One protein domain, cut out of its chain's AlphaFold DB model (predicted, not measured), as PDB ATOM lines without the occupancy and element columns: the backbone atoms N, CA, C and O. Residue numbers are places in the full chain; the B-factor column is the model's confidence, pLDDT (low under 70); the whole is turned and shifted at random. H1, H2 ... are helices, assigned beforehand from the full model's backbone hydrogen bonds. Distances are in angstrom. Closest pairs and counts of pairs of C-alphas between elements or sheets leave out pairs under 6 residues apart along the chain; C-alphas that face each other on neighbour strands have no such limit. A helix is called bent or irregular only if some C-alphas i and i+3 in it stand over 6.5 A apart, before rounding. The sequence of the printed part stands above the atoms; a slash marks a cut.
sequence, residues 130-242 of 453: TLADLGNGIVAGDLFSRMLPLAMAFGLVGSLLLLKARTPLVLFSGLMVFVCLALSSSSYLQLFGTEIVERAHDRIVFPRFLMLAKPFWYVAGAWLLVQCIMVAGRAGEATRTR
ATOM      1  N   THR A 130     -37.308 -10.596 -47.610       91.88
ATOM      2  CA  THR A 130     -38.009 -11.705 -48.268       91.88
ATOM      3  C   THR A 130     -37.043 -12.868 -48.534       91.88
ATOM      4  O   THR A 130     -35.822 -12.713 -48.464       91.88
ATOM      5  N   LEU A 131     -37.554 -14.062 -48.853       87.44
ATOM      6  CA  LEU A 131     -36.686 -15.168 -49.295       87.44
ATOM      7  C   LEU A 131     -35.897 -14.798 -50.560       87.44
ATOM      8  O   LEU A 131     -34.751 -15.222 -50.706       87.44
ATOM      9  N   ALA A 132     -36.490 -13.988 -51.445       87.81
ATOM     10  CA  ALA A 132     -35.816 -13.465 -52.627       87.81
ATOM     11  C   ALA A 132     -34.658 -12.532 -52.241       87.81
ATOM     12  O   ALA A 132     -33.559 -12.703 -52.757       87.81
ATOM     13  N   ASP A 133     -34.863 -11.627 -51.279       88.62
ATOM     14  CA  ASP A 133     -33.806 -10.738 -50.775       88.62
ATOM     15  C   ASP A 133     -32.671 -11.524 -50.115       88.62
ATOM     16  O   ASP A 133     -31.502 -11.234 -50.349       88.62
ATOM     17  N   LEU A 134     -32.994 -12.561 -49.332       87.62
ATOM     18  CA  LEU A 134     -31.988 -13.450 -48.745       87.62
ATOM     19  C   LEU A 134     -31.194 -14.198 -49.828       87.62
ATOM     20  O   LEU A 134     -29.974 -14.311 -49.727       87.62
ATOM     21  N   GLY A 135     -31.871 -14.693 -50.868       83.75
ATOM     22  CA  GLY A 135     -31.241 -15.366 -52.006       83.75
ATOM     23  C   GLY A 135     -30.329 -14.434 -52.803       83.75
ATOM     24  O   GLY A 135     -29.163 -14.762 -53.031       83.75
ATOM     25  N   ASN A 136     -30.826 -13.247 -53.154       84.00
ATOM     26  CA  ASN A 136     -30.045 -12.189 -53.793       84.00
ATOM     27  C   ASN A 136     -28.848 -11.804 -52.922       84.00
ATOM     28  O   ASN A 136     -27.738 -11.693 -53.434       84.00
ATOM     29  N   GLY A 137     -29.056 -11.722 -51.605       83.56
ATOM     30  CA  GLY A 137     -28.022 -11.411 -50.631       83.56
ATOM     31  C   GLY A 137     -26.879 -12.435 -50.599       83.56
ATOM     32  O   GLY A 137     -25.697 -12.122 -50.444       83.56
ATOM     33  N   ILE A 138     -27.215 -13.715 -50.763       83.44
ATOM     34  CA  ILE A 138     -26.224 -14.793 -50.862       83.44
ATOM     35  C   ILE A 138     -25.433 -14.676 -52.168       83.44
ATOM     36  O   ILE A 138     -24.210 -14.820 -52.146       83.44
ATOM     37  N   VAL A 139     -26.115 -14.417 -53.288       82.00
ATOM     38  CA  VAL A 139     -25.498 -14.312 -54.622       82.00
ATOM     39  C   VAL A 139     -24.584 -13.088 -54.722       82.00
ATOM     40  O   VAL A 139     -23.474 -13.198 -55.240       82.00
ATOM     41  N   ALA A 140     -25.017 -11.947 -54.189       83.38
ATOM     42  CA  ALA A 140     -24.238 -10.713 -54.151       83.38
ATOM     43  C   ALA A 140     -23.146 -10.720 -53.061       83.38
ATOM     44  O   ALA A 140     -22.239  -9.886 -53.084       83.38
ATOM     45  N   GLY A 141     -23.172 -11.691 -52.140       83.00
ATOM     46  CA  GLY A 141     -22.183 -11.826 -51.070       83.00
ATOM     47  C   GLY A 141     -22.368 -10.828 -49.923       83.00
ATOM     48  O   GLY A 141     -21.434 -10.608 -49.156       83.00
ATOM     49  N   ASP A 142     -23.557 -10.246 -49.788       87.69
ATOM     50  CA  ASP A 142     -23.919  -9.189 -48.840       87.69
ATOM     51  C   ASP A 142     -25.016  -9.604 -47.839       87.69
ATOM     52  O   ASP A 142     -25.395  -8.792 -46.994       87.69
ATOM     53  N   LEU A 143     -25.439 -10.882 -47.824       88.38
ATOM     54  CA  LEU A 143     -26.375 -11.447 -46.826       88.38
ATOM     55  C   LEU A 143     -26.016 -11.035 -45.386       88.38
ATOM     56  O   LEU A 143     -26.882 -10.725 -44.569       88.38
ATOM     57  N   PHE A 144     -24.722 -11.038 -45.068       88.19
ATOM     58  CA  PHE A 144     -24.192 -10.491 -43.830       88.19
ATOM     59  C   PHE A 144     -23.347  -9.274 -44.175       88.19
ATOM     60  O   PHE A 144     -22.307  -9.402 -44.828       88.19
ATOM     61  N   SER A 145     -23.752  -8.106 -43.674       81.00
ATOM     62  CA  SER A 145     -23.010  -6.866 -43.890       81.00
ATOM     63  C   SER A 145     -21.527  -7.053 -43.548       81.00
ATOM     64  O   SER A 145     -21.176  -7.524 -42.458       81.00
ATOM     65  N   ARG A 146     -20.667  -6.698 -44.513       77.38
ATOM     66  CA  ARG A 146     -19.197  -6.763 -44.435       77.38
ATOM     67  C   ARG A 146     -18.607  -8.162 -44.244       77.38
ATOM     68  O   ARG A 146     -17.442  -8.295 -43.867       77.38
ATOM     69  N   MET A 147     -19.376  -9.218 -44.490       81.88
ATOM     70  CA  MET A 147     -18.824 -10.564 -44.533       81.88
ATOM     71  C   MET A 147     -18.088 -10.797 -45.850       81.88
ATOM     72  O   MET A 147     -18.489 -10.331 -46.908       81.88
ATOM     73  N   LEU A 148     -16.983 -11.532 -45.780       80.25
ATOM     74  CA  LEU A 148     -16.194 -11.872 -46.958       80.25
ATOM     75  C   LEU A 148     -16.987 -12.828 -47.868       80.25
ATOM     76  O   LEU A 148     -17.460 -13.848 -47.356       80.25
ATOM     77  N   PRO A 149     -17.055 -12.598 -49.196       79.50
ATOM     78  CA  PRO A 149     -17.773 -13.485 -50.119       79.50
ATOM     79  C   PRO A 149     -17.314 -14.946 -50.037       79.50
ATOM     80  O   PRO A 149     -18.123 -15.868 -50.075       79.50
ATOM     81  N   LEU A 150     -16.014 -15.179 -49.822       79.00
ATOM     82  CA  LEU A 150     -15.479 -16.528 -49.622       79.00
ATOM     83  C   LEU A 150     -16.051 -17.197 -48.364       79.00
ATOM     84  O   LEU A 150     -16.410 -18.370 -48.398       79.00
ATOM     85  N   ALA A 151     -16.172 -16.453 -47.261       84.50
ATOM     86  CA  ALA A 151     -16.780 -16.961 -46.036       84.50
ATOM     87  C   ALA A 151     -18.291 -17.193 -46.214       84.50
ATOM     88  O   ALA A 151     -18.836 -18.129 -45.628       84.50
ATOM     89  N   MET A 152     -18.953 -16.391 -47.059       86.81
ATOM     90  CA  MET A 152     -20.341 -16.619 -47.468       86.81
ATOM     91  C   MET A 152     -20.481 -17.968 -48.176       86.81
ATOM     92  O   MET A 152     -21.227 -18.830 -47.714       86.81
ATOM     93  N   ALA A 153     -19.690 -18.194 -49.228       83.81
ATOM     94  CA  ALA A 153     -19.708 -19.429 -50.006       83.81
ATOM     95  C   ALA A 153     -19.359 -20.659 -49.153       83.81
ATOM     96  O   ALA A 153     -20.073 -21.662 -49.182       83.81
ATOM     97  N   PHE A 154     -18.295 -20.577 -48.345       88.50
ATOM     98  CA  PHE A 154     -17.881 -21.674 -47.468       88.50
ATOM     99  C   PHE A 154     -18.932 -21.997 -46.413       88.50
ATOM    100  O   PHE A 154     -19.173 -23.169 -46.145       88.50
ATOM    101  N   GLY A 155     -19.564 -20.988 -45.814       91.94
ATOM    102  CA  GLY A 155     -20.610 -21.238 -44.833       91.94
ATOM    103  C   GLY A 155     -21.900 -21.770 -45.453       91.94
ATOM    104  O   GLY A 155     -22.513 -22.638 -44.840       91.94
ATOM    105  N   LEU A 156     -22.267 -21.378 -46.679       90.69
ATOM    106  CA  LEU A 156     -23.407 -21.972 -47.389       90.69
ATOM    107  C   LEU A 156     -23.157 -23.454 -47.701       90.69
ATOM    108  O   LEU A 156     -23.932 -24.322 -47.295       90.69
ATOM    109  N   VAL A 157     -22.051 -23.753 -48.390       91.00
ATOM    110  CA  VAL A 157     -21.690 -25.131 -48.768       91.00
ATOM    111  C   VAL A 157     -21.454 -25.978 -47.520       91.00
ATOM    112  O   VAL A 157     -21.933 -27.107 -47.434       91.00
ATOM    113  N   GLY A 158     -20.765 -25.417 -46.525       93.19
ATOM    114  CA  GLY A 158     -20.550 -26.046 -45.231       93.19
ATOM    115  C   GLY A 158     -21.874 -26.408 -44.573       93.19
ATOM    116  O   GLY A 158     -22.061 -27.565 -44.219       93.19
ATOM    117  N   SER A 159     -22.823 -25.471 -44.490       92.69
ATOM    118  CA  SER A 159     -24.126 -25.694 -43.851       92.69
ATOM    119  C   SER A 159     -24.891 -26.833 -44.518       92.69
ATOM    120  O   SER A 159     -25.410 -27.702 -43.824       92.69
ATOM    121  N   LEU A 160     -24.894 -26.889 -45.856       91.25
ATOM    122  CA  LEU A 160     -25.514 -27.979 -46.615       91.25
ATOM    123  C   LEU A 160     -24.847 -29.336 -46.351       91.25
ATOM    124  O   LEU A 160     -25.526 -30.357 -46.252       91.25
ATOM    125  N   LEU A 161     -23.519 -29.370 -46.225       90.81
ATOM    126  CA  LEU A 161     -22.782 -30.599 -45.930       90.81
ATOM    127  C   LEU A 161     -22.961 -31.054 -44.477       90.81
ATOM    128  O   LEU A 161     -23.040 -32.257 -44.230       90.81
ATOM    129  N   LEU A 162     -23.091 -30.118 -43.531       93.44
ATOM    130  CA  LEU A 162     -23.395 -30.419 -42.131       93.44
ATOM    131  C   LEU A 162     -24.742 -31.142 -41.975       93.44
ATOM    132  O   LEU A 162     -24.864 -31.981 -41.087       93.44
ATOM    133  N   LEU A 163     -25.720 -30.901 -42.858       91.31
ATOM    134  CA  LEU A 163     -27.006 -31.621 -42.849       91.31
ATOM    135  C   LEU A 163     -26.864 -33.131 -43.092       91.31
ATOM    136  O   LEU A 163     -27.760 -33.899 -42.757       91.31
ATOM    137  N   LYS A 164     -25.741 -33.572 -43.670       91.62
ATOM    138  CA  LYS A 164     -25.438 -34.995 -43.882       91.62
ATOM    139  C   LYS A 164     -24.693 -35.624 -42.706       91.62
ATOM    140  O   LYS A 164     -24.440 -36.828 -42.718       91.62
ATOM    141  N   ALA A 165     -24.293 -34.831 -41.714       89.31
ATOM    142  CA  ALA A 165     -23.566 -35.338 -40.566       89.31
ATOM    143  C   ALA A 165     -24.476 -36.182 -39.669       89.31
ATOM    144  O   ALA A 165     -25.632 -35.844 -39.433       89.31
ATOM    145  N   ARG A 166     -23.916 -37.260 -39.113       90.25
ATOM    146  CA  ARG A 166     -24.585 -38.087 -38.094       90.25
ATOM    147  C   ARG A 166     -24.200 -37.727 -36.665       90.25
ATOM    148  O   ARG A 166     -24.583 -38.413 -35.733       90.25
ATOM    149  N   THR A 167     -23.404 -36.678 -36.482       93.88
ATOM    150  CA  THR A 167     -23.057 -36.179 -35.151       93.88
ATOM    151  C   THR A 167     -24.053 -35.081 -34.768       93.88
ATOM    152  O   THR A 167     -24.142 -34.094 -35.504       93.88
ATOM    153  N   PRO A 168     -24.744 -35.169 -33.615       94.50
ATOM    154  CA  PRO A 168     -25.845 -34.275 -33.264       94.50
ATOM    155  C   PRO A 168     -25.486 -32.793 -33.317       94.50
ATOM    156  O   PRO A 168     -26.237 -32.010 -33.878       94.50
ATOM    157  N   LEU A 169     -24.330 -32.399 -32.769       94.81
ATOM    158  CA  LEU A 169     -23.887 -30.998 -32.753       94.81
ATOM    159  C   LEU A 169     -23.561 -30.454 -34.150       94.81
ATOM    160  O   LEU A 169     -23.762 -29.271 -34.421       94.81
ATOM    161  N   VAL A 170     -23.045 -31.316 -35.024       94.25
ATOM    162  CA  VAL A 170     -22.658 -30.973 -36.394       94.25
ATOM    163  C   VAL A 170     -23.926 -30.774 -37.229       94.25
ATOM    164  O   VAL A 170     -24.093 -29.719 -37.836       94.25
ATOM    165  N   LEU A 171     -24.862 -31.725 -37.143       94.31
ATOM    166  CA  LEU A 171     -26.190 -31.634 -37.754       94.31
ATOM    167  C   LEU A 171     -26.972 -30.417 -37.241       94.31
ATOM    168  O   LEU A 171     -27.498 -29.638 -38.034       94.31
ATOM    169  N   PHE A 172     -26.983 -30.211 -35.921       96.75
ATOM    170  CA  PHE A 172     -27.601 -29.060 -35.266       96.75
ATOM    171  C   PHE A 172     -27.065 -27.738 -35.814       96.75
ATOM    172  O   PHE A 172     -27.850 -26.852 -36.134       96.75
ATOM    173  N   SER A 173     -25.743 -27.611 -35.961       95.62
ATOM    174  CA  SER A 173     -25.127 -26.379 -36.467       95.62
ATOM    175  C   SER A 173     -25.582 -26.068 -37.895       95.62
ATOM    176  O   SER A 173     -25.889 -24.918 -38.195       95.62
ATOM    177  N   GLY A 174     -25.688 -27.090 -38.754       94.06
ATOM    178  CA  GLY A 174     -26.231 -26.937 -40.105       94.06
ATOM    179  C   GLY A 174     -27.703 -26.522 -40.094       94.06
ATOM    180  O   GLY A 174     -28.067 -25.537 -40.727       94.06
ATOM    181  N   LEU A 175     -28.548 -27.221 -39.331       95.38
ATOM    182  CA  LEU A 175     -29.981 -26.918 -39.247       95.38
ATOM    183  C   LEU A 175     -30.260 -25.533 -38.653       95.38
ATOM    184  O   LEU A 175     -31.140 -24.830 -39.143       95.38
ATOM    185  N   MET A 176     -29.499 -25.114 -37.642       96.19
ATOM    186  CA  MET A 176     -29.683 -23.817 -36.992       96.19
ATOM    187  C   MET A 176     -29.463 -22.650 -37.964       96.19
ATOM    188  O   MET A 176     -30.164 -21.646 -37.868       96.19
ATOM    189  N   VAL A 177     -28.556 -22.784 -38.942       94.31
ATOM    190  CA  VAL A 177     -28.405 -21.794 -40.022       94.31
ATOM    191  C   VAL A 177     -29.712 -21.630 -40.791       94.31
ATOM    192  O   VAL A 177     -30.209 -20.512 -40.911       94.31
ATOM    193  N   PHE A 178     -30.290 -22.727 -41.280       93.25
ATOM    194  CA  PHE A 178     -31.506 -22.677 -42.095       93.25
ATOM    195  C   PHE A 178     -32.726 -22.233 -41.293       93.25
ATOM    196  O   PHE A 178     -33.534 -21.465 -41.807       93.25
ATOM    197  N   VAL A 179     -32.834 -22.640 -40.025       94.81
ATOM    198  CA  VAL A 179     -33.896 -22.166 -39.130       94.81
ATOM    199  C   VAL A 179     -33.779 -20.660 -38.909       94.81
ATOM    200  O   VAL A 179     -34.767 -19.951 -39.068       94.81
ATOM    201  N   CYS A 180     -32.587 -20.138 -38.611       94.12
ATOM    202  CA  CYS A 180     -32.399 -18.697 -38.451       94.12
ATOM    203  C   CYS A 180     -32.647 -17.921 -39.753       94.12
ATOM    204  O   CYS A 180     -33.219 -16.836 -39.693       94.12
ATOM    205  N   LEU A 181     -32.260 -18.460 -40.917       91.12
ATOM    206  CA  LEU A 181     -32.574 -17.852 -42.213       91.12
ATOM    207  C   LEU A 181     -34.085 -17.809 -42.464       91.12
ATOM    208  O   LEU A 181     -34.615 -16.747 -42.785       91.12
ATOM    209  N   ALA A 182     -34.783 -18.929 -42.264       90.94
ATOM    210  CA  ALA A 182     -36.231 -19.006 -42.428       90.94
ATOM    211  C   ALA A 182     -36.948 -18.039 -41.478       90.94
ATOM    212  O   ALA A 182     -37.792 -17.262 -41.912       90.94
ATOM    213  N   LEU A 183     -36.551 -18.018 -40.202       91.00
ATOM    214  CA  LEU A 183     -37.115 -17.109 -39.206       91.00
ATOM    215  C   LEU A 183     -36.759 -15.649 -39.457       91.00
ATOM    216  O   LEU A 183     -37.524 -14.788 -39.054       91.00
ATOM    217  N   SER A 184     -35.638 -15.350 -40.115       91.56
ATOM    218  CA  SER A 184     -35.325 -13.981 -40.536       91.56
ATOM    219  C   SER A 184     -36.181 -13.506 -41.710       91.56
ATOM    220  O   SER A 184     -36.182 -12.312 -41.989       91.56
ATOM    221  N   SER A 185     -36.890 -14.415 -42.394       90.88
ATOM    222  CA  SER A 185     -37.607 -14.104 -43.623       90.88
ATOM    223  C   SER A 185     -39.065 -13.714 -43.394       90.88
ATOM    224  O   SER A 185     -39.842 -14.478 -42.821       90.88
ATOM    225  N   SER A 186     -39.476 -12.577 -43.957       90.19
ATOM    226  CA  SER A 186     -40.890 -12.174 -43.981       90.19
ATOM    227  C   SER A 186     -41.756 -13.117 -44.827       90.19
ATOM    228  O   SER A 186     -42.906 -13.369 -44.476       90.19
ATOM    229  N   SER A 187     -41.204 -13.721 -45.886       88.38
ATOM    230  CA  SER A 187     -41.940 -14.675 -46.734       88.38
ATOM    231  C   SER A 187     -42.332 -15.950 -45.981       88.38
ATOM    232  O   SER A 187     -43.378 -16.526 -46.260       88.38
ATOM    233  N   TYR A 188     -41.520 -16.399 -45.017       85.31
ATOM    234  CA  TYR A 188     -41.850 -17.586 -44.223       85.31
ATOM    235  C   TYR A 188     -42.954 -17.292 -43.200       85.31
ATOM    236  O   TYR A 188     -43.820 -18.130 -42.967       85.31
ATOM    237  N   LEU A 189     -42.972 -16.084 -42.629       83.44
ATOM    238  CA  LEU A 189     -44.030 -15.660 -41.708       83.44
ATOM    239  C   LEU A 189     -45.396 -15.595 -42.384       83.44
ATOM    240  O   LEU A 189     -46.394 -15.939 -41.761       83.44
ATOM    241  N   GLN A 190     -45.435 -15.200 -43.659       86.19
ATOM    242  CA  GLN A 190     -46.671 -15.138 -44.446       86.19
ATOM    243  C   GLN A 190     -47.397 -16.487 -44.527       86.19
ATOM    244  O   GLN A 190     -48.620 -16.507 -44.653       86.19
ATOM    245  N   LEU A 191     -46.686 -17.610 -44.358       86.31
ATOM    246  CA  LEU A 191     -47.288 -18.946 -44.300       86.31
ATOM    247  C   LEU A 191     -48.172 -19.164 -43.063       86.31
ATOM    248  O   LEU A 191     -49.022 -20.050 -43.074       86.31
ATOM    249  N   PHE A 192     -47.995 -18.366 -42.007       84.75
ATOM    250  CA  PHE A 192     -48.783 -18.445 -40.774       84.75
ATOM    251  C   PHE A 192     -50.017 -17.522 -40.783       84.75
ATOM    252  O   PHE A 192     -50.758 -17.489 -39.805       84.75
ATOM    253  N   GLY A 193     -50.271 -16.804 -41.884       88.69
ATOM    254  CA  GLY A 193     -51.419 -15.908 -42.043       88.69
ATOM    255  C   GLY A 193     -51.133 -14.452 -41.662       88.69
ATOM    256  O   GLY A 193     -50.209 -14.146 -40.908       88.69
ATOM    257  N   THR A 194     -51.940 -13.534 -42.199       87.06
ATOM    258  CA  THR A 194     -51.729 -12.078 -42.103       87.06
ATOM    259  C   THR A 194     -51.774 -11.554 -40.668       87.06
ATOM    260  O   THR A 194     -50.922 -10.756 -40.296       87.06
ATOM    261  N   GLU A 195     -52.678 -12.066 -39.830       89.31
ATOM    262  CA  GLU A 195     -52.810 -11.639 -38.426       89.31
ATOM    263  C   GLU A 195     -51.534 -11.910 -37.606       89.31
ATOM    264  O   GLU A 195     -51.118 -11.093 -36.780       89.31
ATOM    265  N   ILE A 196     -50.887 -13.060 -37.831       84.75
ATOM    266  CA  ILE A 196     -49.637 -13.413 -37.145       84.75
ATOM    267  C   ILE A 196     -48.491 -12.549 -37.671       84.75
ATOM    268  O   ILE A 196     -47.667 -12.088 -36.882       84.75
ATOM    269  N   VAL A 197     -48.455 -12.309 -38.984       83.50
ATOM    270  CA  VAL A 197     -47.446 -11.461 -39.628       83.50
ATOM    271  C   VAL A 197     -47.496 -10.041 -39.086       83.50
ATOM    272  O   VAL A 197     -46.452  -9.540 -38.690       83.50
ATOM    273  N   GLU A 198     -48.674  -9.418 -39.019       85.81
ATOM    274  CA  GLU A 198     -48.844  -8.050 -38.509       85.81
ATOM    275  C   GLU A 198     -48.340  -7.946 -37.067       85.81
ATOM    276  O   GLU A 198     -47.378  -7.230 -36.791       85.81
ATOM    277  N   ARG A 199     -48.854  -8.798 -36.168       85.50
ATOM    278  CA  ARG A 199     -48.412  -8.814 -34.762       85.50
ATOM    279  C   ARG A 199     -46.914  -9.059 -34.601       85.50
ATOM    280  O   ARG A 199     -46.303  -8.560 -33.654       85.50
ATOM    281  N   ALA A 200     -46.324  -9.881 -35.464       84.44
ATOM    282  CA  ALA A 200     -44.905 -10.182 -35.406       84.44
ATOM    283  C   ALA A 200     -44.057  -9.038 -35.983       84.44
ATOM    284  O   ALA A 200     -43.034  -8.692 -35.393       84.44
ATOM    285  N   HIS A 201     -44.484  -8.423 -37.087       85.06
ATOM    286  CA  HIS A 201     -43.850  -7.252 -37.697       85.06
ATOM    287  C   HIS A 201     -43.895  -6.013 -36.809       85.06
ATOM    288  O   HIS A 201     -43.026  -5.162 -36.967       85.06
ATOM    289  N   ASP A 202     -44.824  -5.949 -35.857       83.50
ATOM    290  CA  ASP A 202     -44.901  -4.869 -34.875       83.50
ATOM    291  C   ASP A 202     -43.978  -5.103 -33.669       83.50
ATOM    292  O   ASP A 202     -43.636  -4.176 -32.940       83.50
ATOM    293  N   ARG A 203     -43.536  -6.342 -33.417       84.00
ATOM    294  CA  ARG A 203     -42.877  -6.705 -32.142       84.00
ATOM    295  C   ARG A 203     -41.512  -7.358 -32.280       84.00
ATOM    296  O   ARG A 203     -40.790  -7.485 -31.291       84.00
ATOM    297  N   ILE A 204     -41.152  -7.803 -33.479       84.31
ATOM    298  CA  ILE A 204     -39.937  -8.574 -33.731       84.31
ATOM    299  C   ILE A 204     -39.078  -7.868 -34.776       84.31
ATOM    300  O   ILE A 204     -39.492  -7.601 -35.900       84.31
ATOM    301  N   VAL A 205     -37.821  -7.616 -34.413       88.38
ATOM    302  CA  VAL A 205     -36.792  -7.149 -35.349       88.38
ATOM    303  C   VAL A 205     -36.197  -8.368 -36.048       88.38
ATOM    304  O   VAL A 205     -35.177  -8.915 -35.614       88.38
ATOM    305  N   PHE A 206     -36.846  -8.817 -37.119       88.62
ATOM    306  CA  PHE A 206     -36.486 -10.032 -37.855       88.62
ATOM    307  C   PHE A 206     -35.031 -10.101 -38.343       88.62
ATOM    308  O   PHE A 206     -34.416 -11.166 -38.211       88.62
ATOM    309  N   PRO A 207     -34.399  -8.995 -38.785       88.00
ATOM    310  CA  PRO A 207     -32.978  -9.010 -39.131       88.00
ATOM    311  C   PRO A 207     -32.051  -9.496 -37.999       88.00
ATOM    312  O   PRO A 207     -30.949  -9.976 -38.264       88.00
ATOM    313  N   ARG A 208     -32.479  -9.454 -36.725       88.06
ATOM    314  CA  ARG A 208     -31.681  -9.986 -35.604       88.06
ATOM    315  C   ARG A 208     -31.517 -11.510 -35.649       88.06
ATOM    316  O   ARG A 208     -30.553 -12.014 -35.077       88.06
ATOM    317  N   PHE A 209     -32.375 -12.251 -36.352       91.06
ATOM    318  CA  PHE A 209     -32.173 -13.691 -36.554       91.06
ATOM    319  C   PHE A 209     -30.963 -13.992 -37.448       91.06
ATOM    320  O   PHE A 209     -30.271 -14.981 -37.210       91.06
ATOM    321  N   LEU A 210     -30.603 -13.104 -38.387       90.56
ATOM    322  CA  LEU A 210     -29.355 -13.236 -39.153       90.56
ATOM    323  C   LEU A 210     -28.126 -13.132 -38.242       90.56
ATOM    324  O   LEU A 210     -27.161 -13.881 -38.389       90.56
ATOM    325  N   MET A 211     -28.175 -12.269 -37.228       89.75
ATOM    326  CA  MET A 211     -27.109 -12.197 -36.227       89.75
ATOM    327  C   MET A 211     -26.987 -13.507 -35.425       89.75
ATOM    328  O   MET A 211     -25.869 -13.910 -35.108       89.75
ATOM    329  N   LEU A 212     -28.097 -14.211 -35.159       92.12
ATOM    330  CA  LEU A 212     -28.071 -15.550 -34.551       92.12
ATOM    331  C   LEU A 212     -27.551 -16.634 -35.510       92.12
ATOM    332  O   LEU A 212     -26.937 -17.590 -35.046       92.12
ATOM    333  N   ALA A 213     -27.763 -16.499 -36.824       93.31
ATOM    334  CA  ALA A 213     -27.248 -17.431 -37.835       93.31
ATOM    335  C   ALA A 213     -25.719 -17.360 -37.978       93.31
ATOM    336  O   ALA A 213     -25.058 -18.374 -38.210       93.31
ATOM    337  N   LYS A 214     -25.148 -16.158 -37.829       91.88
ATOM    338  CA  LYS A 214     -23.749 -15.849 -38.159       91.88
ATOM    339  C   LYS A 214     -22.709 -16.775 -37.492       91.88
ATOM    340  O   LYS A 214     -21.816 -17.235 -38.204       91.88
ATOM    341  N   PRO A 215     -22.783 -17.127 -36.190       92.88
ATOM    342  CA  PRO A 215     -21.829 -18.067 -35.596       92.88
ATOM    343  C   PRO A 215     -21.895 -19.462 -36.212       92.88
ATOM    344  O   PRO A 215     -20.854 -20.060 -36.471       92.88
ATOM    345  N   PHE A 216     -23.098 -19.973 -36.479       95.31
ATOM    346  CA  PHE A 216     -23.273 -21.289 -37.093       95.31
ATOM    347  C   PHE A 216     -22.780 -21.299 -38.537       95.31
ATOM    348  O   PHE A 216     -22.152 -22.265 -38.959       95.31
ATOM    349  N   TRP A 217     -22.959 -20.185 -39.251       94.69
ATOM    350  CA  TRP A 217     -22.397 -19.985 -40.582       94.69
ATOM    351  C   TRP A 217     -20.864 -20.059 -40.578       94.69
ATOM    352  O   TRP A 217     -20.268 -20.746 -41.410       94.69
ATOM    353  N   TYR A 218     -20.208 -19.402 -39.613       92.06
ATOM    354  CA  TYR A 218     -18.752 -19.488 -39.456       92.06
ATOM    355  C   TYR A 218     -18.286 -20.882 -39.043       92.06
ATOM    356  O   TYR A 218     -17.292 -21.361 -39.583       92.06
ATOM    357  N   VAL A 219     -18.996 -21.553 -38.129       92.38
ATOM    358  CA  VAL A 219     -18.697 -22.944 -37.748       92.38
ATOM    359  C   VAL A 219     -18.793 -23.862 -38.964       92.38
ATOM    360  O   VAL A 219     -17.900 -24.677 -39.180       92.38
ATOM    361  N   ALA A 220     -19.820 -23.695 -39.795       93.69
ATOM    362  CA  ALA A 220     -19.999 -24.460 -41.019       93.69
ATOM    363  C   ALA A 220     -18.875 -24.216 -42.035       93.69
ATOM    364  O   ALA A 220     -18.308 -25.170 -42.572       93.69
ATOM    365  N   GLY A 221     -18.501 -22.952 -42.247       92.38
ATOM    366  CA  GLY A 221     -17.390 -22.595 -43.129       92.38
ATOM    367  C   GLY A 221     -16.042 -23.117 -42.627       92.38
ATOM    368  O   GLY A 221     -15.265 -23.669 -43.406       92.38
ATOM    369  N   ALA A 222     -15.779 -23.010 -41.322       90.56
ATOM    370  CA  ALA A 222     -14.567 -23.535 -40.697       90.56
ATOM    371  C   ALA A 222     -14.506 -25.066 -40.772       90.56
ATOM    372  O   ALA A 222     -13.463 -25.627 -41.104       90.56
ATOM    373  N   TRP A 223     -15.626 -25.747 -40.522       92.56
ATOM    374  CA  TRP A 223     -15.718 -27.197 -40.657       92.56
ATOM    375  C   TRP A 223     -15.407 -27.640 -42.089       92.56
ATOM    376  O   TRP A 223     -14.579 -28.531 -42.276       92.56
ATOM    377  N   LEU A 224     -15.994 -26.984 -43.095       91.12
ATOM    378  CA  LEU A 224     -15.718 -27.283 -44.501       91.12
ATOM    379  C   LEU A 224     -14.238 -27.081 -44.836       91.12
ATOM    380  O   LEU A 224     -13.628 -27.941 -45.469       91.12
ATOM    381  N   LEU A 225     -13.646 -25.977 -44.378       88.69
ATOM    382  CA  LEU A 225     -12.227 -25.703 -44.578       88.69
ATOM    383  C   LEU A 225     -11.349 -26.823 -43.998       88.69
ATOM    384  O   LEU A 225     -10.458 -27.318 -44.687       88.69
ATOM    385  N   VAL A 226     -11.633 -27.267 -42.771       88.56
ATOM    386  CA  VAL A 226     -10.917 -28.383 -42.135       88.56
ATOM    387  C   VAL A 226     -11.093 -29.677 -42.931       88.56
ATOM    388  O   VAL A 226     -10.105 -30.364 -43.181       88.56
ATOM    389  N   GLN A 227     -12.306 -29.997 -43.393       86.94
ATOM    390  CA  GLN A 227     -12.539 -31.187 -44.221       86.94
ATOM    391  C   GLN A 227     -11.753 -31.135 -45.536       86.94
ATOM    392  O   GLN A 227     -11.118 -32.122 -45.906       86.94
ATOM    393  N   CYS A 228     -11.721 -29.984 -46.211       85.44
ATOM    394  CA  CYS A 228     -10.922 -29.791 -47.421       85.44
ATOM    395  C   CYS A 228      -9.428 -30.039 -47.163       85.44
ATOM    396  O   CYS A 228      -8.782 -30.744 -47.941       85.44
ATOM    397  N   ILE A 229      -8.887 -29.524 -46.052       84.38
ATOM    398  CA  ILE A 229      -7.487 -29.741 -45.651       84.38
ATOM    399  C   ILE A 229      -7.226 -31.225 -45.359       84.38
ATOM    400  O   ILE A 229      -6.248 -31.788 -45.850       84.38
ATOM    401  N   MET A 230      -8.113 -31.887 -44.610       84.81
ATOM    402  CA  MET A 230      -7.977 -33.310 -44.280       84.81
ATOM    403  C   MET A 230      -8.020 -34.199 -45.528       84.81
ATOM    404  O   MET A 230      -7.220 -35.128 -45.654       84.81
ATOM    405  N   VAL A 231      -8.925 -33.917 -46.468       83.38
ATOM    406  CA  VAL A 231      -9.023 -34.647 -47.741       83.38
ATOM    407  C   VAL A 231      -7.781 -34.414 -48.599       83.38
ATOM    408  O   VAL A 231      -7.240 -35.374 -49.149       83.38
ATOM    409  N   ALA A 232      -7.278 -33.179 -48.674       78.12
ATOM    410  CA  ALA A 232      -6.046 -32.866 -49.394       78.12
ATOM    411  C   ALA A 232      -4.824 -33.586 -48.790       78.12
ATOM    412  O   ALA A 232      -4.010 -34.137 -49.535       78.12
ATOM    413  N   GLY A 233      -4.731 -33.658 -47.457       78.50
ATOM    414  CA  GLY A 233      -3.678 -34.389 -46.747       78.50
ATOM    415  C   GLY A 233      -3.711 -35.896 -47.016       78.50
ATOM    416  O   GLY A 233      -2.695 -36.480 -47.383       78.50
ATOM    417  N   ARG A 234      -4.898 -36.518 -46.945       79.81
ATOM    418  CA  ARG A 234      -5.080 -37.956 -47.234       79.81
ATOM    419  C   ARG A 234      -4.847 -38.301 -48.697       79.81
ATOM    420  O   ARG A 234      -4.262 -39.338 -48.996       79.81
ATOM    421  N   ALA A 235      -5.268 -37.430 -49.617       69.12
ATOM    422  CA  ALA A 235      -4.871 -37.551 -51.012       69.12
ATOM    423  C   ALA A 235      -3.338 -37.530 -51.093       69.12
ATOM    424  O   ALA A 235      -2.756 -38.430 -51.689       69.12
ATOM    425  N   GLY A 236      -2.687 -36.598 -50.390       61.81
ATOM    426  CA  GLY A 236      -1.239 -36.517 -50.182       61.81
ATOM    427  C   GLY A 236      -0.539 -37.839 -49.828       61.81
ATOM    428  O   GLY A 236       0.527 -38.143 -50.372       61.81
ATOM    429  N   GLU A 237      -1.158 -38.655 -48.983       64.81
ATOM    430  CA  GLU A 237      -0.638 -39.960 -48.559       64.81
ATOM    431  C   GLU A 237      -0.979 -41.080 -49.553       64.81
ATOM    432  O   GLU A 237      -0.089 -41.808 -49.993       64.81
ATOM    433  N   ALA A 238      -2.236 -41.166 -49.998       57.06
ATOM    434  CA  ALA A 238      -2.705 -42.211 -50.913       57.06
ATOM    435  C   ALA A 238      -2.075 -42.125 -52.311       57.06
ATOM    436  O   ALA A 238      -1.974 -43.120 -53.021       57.06
ATOM    437  N   THR A 239      -1.630 -40.936 -52.722       48.22
ATOM    438  CA  THR A 239      -1.012 -40.732 -54.038       48.22
ATOM    439  C   THR A 239       0.527 -40.766 -54.042       48.22
ATOM    440  O   THR A 239       1.154 -40.381 -55.031       48.22
ATOM    441  N   ARG A 240       1.162 -41.290 -52.983       52.38
ATOM    442  CA  ARG A 240       2.601 -41.627 -52.994       52.38
ATOM    443  C   ARG A 240       2.928 -42.852 -53.875       52.38
ATOM    444  O   ARG A 240       4.097 -43.156 -54.062       52.38
ATOM    445  N   THR A 241       1.919 -43.509 -54.464       56.06
ATOM    446  CA  THR A 241       2.060 -44.730 -55.286       56.06
ATOM    447  C   THR A 241       1.660 -44.600 -56.771       56.06
ATOM    448  O   THR A 241       1.674 -45.605 -57.473       56.06
ATOM    449  N   ARG A 242       1.340 -43.413 -57.323       56.00
ATOM    450  CA  ARG A 242       1.064 -43.264 -58.780       56.00
ATOM    451  C   ARG A 242       1.268 -41.832 -59.294       56.00
ATOM    452  O   ARG A 242       0.672 -40.899 -58.772       56.00
TER     453      ARG A 242
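AT A GLANCE: This is residues 130 to 242 of the 453 residues of an uncharacterized protein of Chthoniobacterales bacterium (UniProt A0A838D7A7). One long helix, H6, makes the long axis; H2 and H3 cross its first half and meet each other, and the three make the core. H6 then sticks out of the body with residues 228 to 241, while at the opposite end of the domain H4 and H5 fold into a small helical hairpin, and the short H1 lies between the start of H2 and the start of H4. The printed part has 113 residues with six named helices, H1 to H6 in order along the chain, and no named strand: the class is all helix. The whole is loose, with a radius of gyration of the C-alphas of 17.4 A, and it spans 66 by 29 by 19 A.

IN THESE COORDINATES: Find C-alpha 208 at (-31.681, -9.986, -35.604); from there H6, residues 208 to 241, runs 52.3 A to C-alpha 241 at (2.060, -44.730, -55.286), with a kink of 27 degrees near residue 215. It is irregular, but only just: C-alphas 238 and 241 are 6.9 A apart. H3, residues 168 to 184, is 23.5 A long with a kink of 26 degrees near residue 175, and H2, residues 149 to 162, is 19.5 A long. H1, residues 131 to 140, begins at C-alpha 131, (-36.686, -15.168, -49.295), and is 14.1 A long. Look for the short H4 at residues 186 to 192 and H5 at residues 194 to 201.

HOW THE PARTS SIT: Start at Gly 221 of H6: its C-alpha is 3.9 A from that of Gly 155, the closest pair of H6 and H2, which touch about perpendicular at 80 degrees, H6 with residues 217 to 225 alone. H3 touches H6 at a steep tilt of 41 degrees, opposite ways; the closest C-alphas, of Val 177 and Ala 213, are 5.0 A apart. H2 and H3 touch at a steep tilt of 58 degrees, C-alphas 159 and 174 being closest at 4.5 A. Farther out, H4 and H5 form a helical hairpin, with C-alphas 189 and 197 closest at 5.8 A. H1 and H4 only just touch, with 3 pairs of C-alphas within 8 A, the closest being Leu 131 and Ser 187 at 5.9 A. H5 and H6 are apart. The packing is mostly crossed, with 1 of 5 touching pairs at a shallow tilt. In H1, H2 and H5 every O i to N i+4 pair is within hydrogen-bond range; in H3 12 of 13 are, in H6 26 of 30, and in H4 1 of 3, beside 3 of 4 O i to N i+3 pairs.

THE WHOLE: The two C-alphas farthest apart, of Glu 195 and Thr 241, are 66.3 A apart. The printed part has no cut and no long link. Mean pLDDT of the printed part is 86.3; look at residues 235 to 242 for the values under 70.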